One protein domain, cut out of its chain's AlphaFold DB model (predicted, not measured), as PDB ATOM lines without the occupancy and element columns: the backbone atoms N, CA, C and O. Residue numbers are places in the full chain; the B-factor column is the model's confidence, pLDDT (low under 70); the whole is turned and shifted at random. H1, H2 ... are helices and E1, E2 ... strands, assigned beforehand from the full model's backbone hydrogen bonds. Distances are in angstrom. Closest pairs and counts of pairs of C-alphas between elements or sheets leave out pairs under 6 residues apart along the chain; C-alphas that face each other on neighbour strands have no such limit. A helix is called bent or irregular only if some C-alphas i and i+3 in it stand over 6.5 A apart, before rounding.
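What this domain is: This is residues 22 to 66 of the 67 residues of an uncharacterized protein of Gemmiger sp. An87 (UniProt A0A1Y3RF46). Two helices, H1 and H2, form a loose V, nearest each other towards their first residues and spreading towards their last, and the stretch with the short strand E1 returns from the last residues of H1 to the first of H2. The printed part has 45 residues, in the order H1, E1, H2, mostly helix. It is compact, with a radius of gyration of the C-alphas of 10.4 A, and spans 29 by 20 by 18 A.

Where its parts are: H1, residues 22 to 37, measures 22.2 A from C-alpha 22 at (-15.765, -45.101, 2.753). It has a kink of 36 degrees near residue 31 and is irregular, but only just: C-alphas 31 and 34 are 6.7 A apart. H2, residues 51 to 65, measures 21.3 A, ending at C-alpha 65 (-11.877, -40.511, -13.589). E1 is residues 42 to 45.

How they stand to each other: H1, with residue 25 alone, and H2, with residues 54 to 58 alone, only just touch, with 3 pairs of C-alphas within 8 A; the closest, Trp 25 and Val 55, are 7.1 A apart. They run the same way at a steep tilt of 55 degrees. E1 pairs with no named strand and is apart from H1; its closest C-alpha to H2 is that of Val 45, 5.8 A from that of Asp 52. O i to N i+4 pairs within hydrogen-bond range are 10 of 12 in H1 and 10 of 11 in H2.

The domain as a whole: The C-alphas farthest apart, Glu 38 and Leu 49, are 29.0 A apart. Residues 33 to 39, of which 33 to 37 belong to H1, stand free. Both links are tight, the printed part has no cut, and no printed residue is under 70 in pLDDT.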
ATOM      1  N   GLU A  22     -16.977 -44.829   3.542       97.00
ATOM      2  CA  GLU A  22     -15.765 -45.101   2.753       97.00
ATOM      3  C   GLU A  22     -15.363 -46.577   2.780       97.00
ATOM      4  O   GLU A  22     -14.939 -47.121   1.763       97.00
ATOM      5  N   GLU A  23     -15.524 -47.248   3.919       97.75
ATOM      6  CA  GLU A  23     -15.204 -48.671   4.044       97.75
ATOM      7  C   GLU A  23     -16.208 -49.534   3.272       97.75
ATOM      8  O   GLU A  23     -15.820 -50.453   2.550       97.75
ATOM      9  N   ILE A  24     -17.495 -49.190   3.351       97.81
ATOM     10  CA  ILE A  24     -18.552 -49.802   2.545       97.81
ATOM     11  C   ILE A  24     -18.240 -49.615   1.062       97.81
ATOM     12  O   ILE A  24     -18.272 -50.580   0.300       97.81
ATOM     13  N   TRP A  25     -17.883 -48.396   0.647       97.50
ATOM     14  CA  TRP A  25     -17.499 -48.133  -0.736       97.50
ATOM     15  C   TRP A  25     -16.272 -48.944  -1.159       97.50
ATOM     16  O   TRP A  25     -16.286 -49.521  -2.241       97.50
ATOM     17  N   ARG A  26     -15.238 -49.049  -0.318       97.88
ATOM     18  CA  ARG A  26     -14.039 -49.850  -0.607       97.88
ATOM     19  C   ARG A  26     -14.394 -51.309  -0.899       97.88
ATOM     20  O   ARG A  26     -13.876 -51.881  -1.855       97.88
ATOM     21  N   GLN A  27     -15.287 -51.897  -0.106       97.56
ATOM     22  CA  GLN A  27     -15.747 -53.273  -0.313       97.56
ATOM     23  C   GLN A  27     -16.567 -53.413  -1.599       97.56
ATOM     24  O   GLN A  27     -16.330 -54.332  -2.380       97.56
ATOM     25  N   VAL A  28     -17.483 -52.477  -1.861       97.44
ATOM     26  CA  VAL A  28     -18.264 -52.449  -3.107       97.44
ATOM     27  C   VAL A  28     -17.348 -52.312  -4.325       97.44
ATOM     28  O   VAL A  28     -17.518 -53.041  -5.300       97.44
ATOM     29  N   HIS A  29     -16.360 -51.418  -4.268       96.44
ATOM     30  CA  HIS A  29     -15.422 -51.175  -5.360       96.44
ATOM     31  C   HIS A  29     -14.564 -52.404  -5.659       96.44
ATOM     32  O   HIS A  29     -14.414 -52.759  -6.821       96.44
ATOM     33  N   ALA A  30     -14.084 -53.109  -4.632       97.50
ATOM     34  CA  ALA A  30     -13.333 -54.352  -4.811       97.50
ATOM     35  C   ALA A  30     -14.151 -55.438  -5.542       97.50
ATOM     36  O   ALA A  30     -13.599 -56.215  -6.315       97.50
ATOM     37  N   CYS A  31     -15.472 -55.486  -5.337       96.12
ATOM     38  CA  CYS A  31     -16.357 -56.371  -6.101       96.12
ATOM     39  C   CYS A  31     -16.660 -55.846  -7.514       96.12
ATOM     40  O   CYS A  31     -16.952 -56.633  -8.411       96.12
ATOM     41  N   LEU A  32     -16.621 -54.527  -7.709       96.00
ATOM     42  CA  LEU A  32     -16.893 -53.871  -8.983       96.00
ATOM     43  C   LEU A  32     -15.706 -53.955  -9.954       96.00
ATOM     44  O   LEU A  32     -15.933 -54.131 -11.145       96.00
ATOM     45  N   GLU A  33     -14.467 -53.857  -9.472       95.38
ATOM     46  CA  GLU A  33     -13.238 -53.895 -10.283       95.38
ATOM     47  C   GLU A  33     -13.216 -55.012 -11.345       95.38
ATOM     48  O   GLU A  33     -13.130 -54.676 -12.530       95.38
ATOM     49  N   PRO A  34     -13.391 -56.305 -11.004       96.69
ATOM     50  CA  PRO A  34     -13.385 -57.367 -12.013       96.69
ATOM     51  C   PRO A  34     -14.543 -57.236 -13.016       96.69
ATOM     52  O   PRO A  34     -14.382 -57.509 -14.201       96.69
ATOM     53  N   LEU A  35     -15.706 -56.736 -12.587       95.38
ATOM     54  CA  LEU A  35     -16.849 -56.522 -13.481       95.38
ATOM     55  C   LEU A  35     -16.564 -55.419 -14.511       95.38
ATOM     56  O   LEU A  35     -17.013 -55.498 -15.658       95.38
ATOM     57  N   LEU A  36     -15.806 -54.388 -14.129       93.94
ATOM     58  CA  LEU A  36     -15.358 -53.353 -15.061       93.94
ATOM     59  C   LEU A  36     -14.393 -53.933 -16.103       93.94
ATOM     60  O   LEU A  36     -14.501 -53.577 -17.283       93.94
ATOM     61  N   GLU A  37     -13.501 -54.838 -15.702       94.06
ATOM     62  CA  GLU A  37     -12.607 -55.558 -16.619       94.06
ATOM     63  C   GLU A  37     -13.391 -56.453 -17.594       94.06
ATOM     64  O   GLU A  37     -13.094 -56.471 -18.789       94.06
ATOM     65  N   GLU A  38     -14.467 -57.094 -17.128       94.62
ATOM     66  CA  GLU A  38     -15.376 -57.922 -17.939       94.62
ATOM     67  C   GLU A  38     -16.305 -57.117 -18.871       94.62
ATOM     68  O   GLU A  38     -17.041 -57.682 -19.683       94.62
ATOM     69  N   GLY A  39     -16.263 -55.784 -18.807       93.88
ATOM     70  CA  GLY A  39     -16.995 -54.909 -19.725       93.88
ATOM     71  C   GLY A  39     -18.327 -54.377 -19.192       93.88
ATOM     72  O   GLY A  39     -19.092 -53.786 -19.957       93.88
ATOM     73  N   VAL A  40     -18.617 -54.517 -17.894       95.06
ATOM     74  CA  VAL A  40     -19.768 -53.848 -17.271       95.06
ATOM     75  C   VAL A  40     -19.592 -52.331 -17.362       95.06
ATOM     76  O   VAL A  40     -18.564 -51.776 -16.973       95.06
ATOM     77  N   ARG A  41     -20.597 -51.642 -17.907       92.81
ATOM     78  CA  ARG A  41     -20.595 -50.178 -18.114       92.81
ATOM     79  C   ARG A  41     -21.903 -49.504 -17.714       92.81
ATOM     80  O   ARG A  41     -21.987 -48.280 -17.705       92.81
ATOM     81  N   TYR A  42     -22.932 -50.287 -17.408       94.19
ATOM     82  CA  TYR A  42     -24.226 -49.782 -16.977       94.19
ATOM     83  C   TYR A  42     -24.434 -50.127 -15.510       94.19
ATOM     84  O   TYR A  42     -24.163 -51.249 -15.082       94.19
ATOM     85  N   PHE A  43     -24.944 -49.167 -14.747       95.75
ATOM     86  CA  PHE A  43     -25.164 -49.344 -13.322       95.75
ATOM     87  C   PHE A  43     -26.602 -49.002 -12.967       95.75
ATOM     88  O   PHE A  43     -27.091 -47.922 -13.305       95.75
ATOM     89  N   GLY A  44     -27.277 -49.940 -12.311       95.62
ATOM     90  CA  GLY A  44     -28.587 -49.728 -11.711       95.62
ATOM     91  C   GLY A  44     -28.440 -49.424 -10.226       95.62
ATOM     92  O   GLY A  44     -27.751 -50.152  -9.521       95.62
ATOM     93  N   VAL A  45     -29.102 -48.375  -9.750       96.12
ATOM     94  CA  VAL A  45     -29.250 -48.049  -8.323       96.12
ATOM     95  C   VAL A  45     -30.727 -47.776  -8.051       96.12
ATOM     96  O   VAL A  45     -31.407 -47.210  -8.910       96.12
ATOM     97  N   GLY A  46     -31.241 -48.191  -6.894       92.31
ATOM     98  CA  GLY A  46     -32.657 -48.039  -6.543       92.31
ATOM     99  C   GLY A  46     -33.065 -46.604  -6.192       92.31
ATOM    100  O   GLY A  46     -34.252 -46.287  -6.215       92.31
ATOM    101  N   GLY A  47     -32.101 -45.718  -5.924       91.56
ATOM    102  CA  GLY A  47     -32.336 -44.286  -5.702       91.56
ATOM    103  C   GLY A  47     -32.874 -43.932  -4.311       91.56
ATOM    104  O   GLY A  47     -33.358 -42.819  -4.110       91.56
ATOM    105  N   ALA A  48     -32.800 -44.860  -3.357       95.25
ATOM    106  CA  ALA A  48     -33.140 -44.613  -1.960       95.25
ATOM    107  C   ALA A  48     -32.028 -43.851  -1.206       95.25
ATOM    108  O   ALA A  48     -30.899 -43.697  -1.683       95.25
ATOM    109  N   LEU A  49     -32.347 -43.388   0.008       95.06
ATOM    110  CA  LEU A  49     -31.346 -42.868   0.946       95.06
ATOM    111  C   LEU A  49     -30.412 -43.983   1.439       95.06
ATOM    112  O   LEU A  49     -30.739 -45.167   1.362       95.06
ATOM    113  N   GLY A  50     -29.255 -43.590   1.973       96.31
ATOM    114  CA  GLY A  50     -28.266 -44.518   2.513       96.31
ATOM    115  C   GLY A  50     -27.386 -45.111   1.422       96.31
ATOM    116  O   GLY A  50     -26.748 -44.378   0.667       96.31
ATOM    117  N   PHE A  51     -27.339 -46.441   1.349       97.88
ATOM    118  CA  PHE A  51     -26.445 -47.171   0.450       97.88
ATOM    119  C   PHE A  51     -26.605 -46.769  -1.019       97.88
ATOM    120  O   PHE A  51     -25.616 -46.506  -1.700       97.88
ATOM    121  N   ASP A  52     -27.842 -46.691  -1.500       97.25
ATOM    122  CA  ASP A  52     -28.135 -46.385  -2.898       97.25
ATOM    123  C   ASP A  52     -27.629 -44.990  -3.295       97.25
ATOM    124  O   ASP A  52     -27.069 -44.822  -4.379       97.25
ATOM    125  N   THR A  53     -27.759 -44.010  -2.394       96.88
ATOM    126  CA  THR A  53     -27.207 -42.660  -2.581       96.88
ATOM    127  C   THR A  53     -25.678 -42.692  -2.603       96.88
ATOM    128  O   THR A  53     -25.077 -42.183  -3.549       96.88
ATOM    129  N   LEU A  54     -25.048 -43.357  -1.625       97.69
ATOM    130  CA  LEU A  54     -23.590 -43.503  -1.555       97.69
ATOM    131  C   LEU A  54     -23.022 -44.103  -2.850       97.69
ATOM    132  O   LEU A  54     -22.091 -43.558  -3.442       97.69
ATOM    133  N   VAL A  55     -23.589 -45.216  -3.315       97.88
ATOM    134  CA  VAL A  55     -23.113 -45.897  -4.525       97.88
ATOM    135  C   VAL A  55     -23.344 -45.040  -5.768       97.88
ATOM    136  O   VAL A  55     -22.448 -44.940  -6.605       97.88
ATOM    137  N   ALA A  56     -24.496 -44.374  -5.887       97.00
ATOM    138  CA  ALA A  56     -24.769 -43.479  -7.009       97.00
ATOM    139  C   ALA A  56     -23.723 -42.355  -7.113       97.00
ATOM    140  O   ALA A  56     -23.166 -42.122  -8.189       97.00
ATOM    141  N   GLU A  57     -23.411 -41.690  -6.001       96.69
ATOM    142  CA  GLU A  57     -22.410 -40.620  -5.952       96.69
ATOM    143  C   GLU A  57     -21.012 -41.123  -6.326       96.69
ATOM    144  O   GLU A  57     -20.315 -40.504  -7.139       96.69
ATOM    145  N   LYS A  58     -20.614 -42.277  -5.786       96.94
ATOM    146  CA  LYS A  58     -19.298 -42.870  -6.041       96.94
ATOM    147  C   LYS A  58     -19.139 -43.345  -7.487       96.94
ATOM    148  O   LYS A  58     -18.103 -43.081  -8.094       96.94
ATOM    149  N   LEU A  59     -20.169 -43.945  -8.087       95.62
ATOM    150  CA  LEU A  59     -20.170 -44.318  -9.509       95.62
ATOM    151  C   LEU A  59     -20.087 -43.090 -10.427       95.62
ATOM    152  O   LEU A  59     -19.382 -43.108 -11.436       95.62
ATOM    153  N   LEU A  60     -20.773 -41.995 -10.077       94.56
ATOM    154  CA  LEU A  60     -20.671 -40.734 -10.816       94.56
ATOM    155  C   LEU A  60     -19.263 -40.133 -10.733       94.56
ATOM    156  O   LEU A  60     -18.797 -39.560 -11.722       94.56
ATOM    157  N   ALA A  61     -18.595 -40.249  -9.583       93.94
ATOM    158  CA  ALA A  61     -17.203 -39.843  -9.418       93.94
ATOM    159  C   ALA A  61     -16.254 -40.739 -10.231       93.94
ATOM    160  O   ALA A  61     -15.406 -40.215 -10.950       93.94
ATOM    161  N   LEU A  62     -16.453 -42.060 -10.195       91.00
ATOM    162  CA  LEU A  62     -15.666 -43.033 -10.956       91.00
ATOM    163  C   LEU A  62     -15.751 -42.775 -12.466       91.00
ATOM    164  O   LEU A  62     -14.733 -42.731 -13.144       91.00
ATOM    165  N   ARG A  63     -16.944 -42.478 -12.992       87.94
ATOM    166  CA  ARG A  63     -17.121 -42.111 -14.409       87.94
ATOM    167  C   ARG A  63     -16.313 -40.871 -14.813       87.94
ATOM    168  O   ARG A  63     -15.949 -40.723 -15.972       87.94
ATOM    169  N   LYS A  64     -16.062 -39.935 -13.888       88.12
ATOM    170  CA  LYS A  64     -15.246 -38.745 -14.185       88.12
ATOM    171  C   LYS A  64     -13.758 -39.080 -14.287       88.12
ATOM    172  O   LYS A  64     -13.060 -38.401 -15.031       88.12
ATOM    173  N   SER A  65     -13.275 -40.071 -13.536       83.88
ATOM    174  CA  SER A  65     -11.877 -40.511 -13.589       83.88
ATOM    175  C   SER A  65     -11.627 -41.588 -14.647       83.88
ATOM    176  O   SER A  65     -10.497 -41.711 -15.116       83.88
ATOM    177  N   GLN A  66     -12.655 -42.346 -15.032       71.56
ATOM    178  CA  GLN A  66     -12.589 -43.456 -15.984       71.56
ATOM    179  C   GLN A  66     -13.817 -43.428 -16.920       71.56
ATOM    180  O   GLN A  66     -14.857 -43.993 -16.570       71.56
TER     181      GLN A  66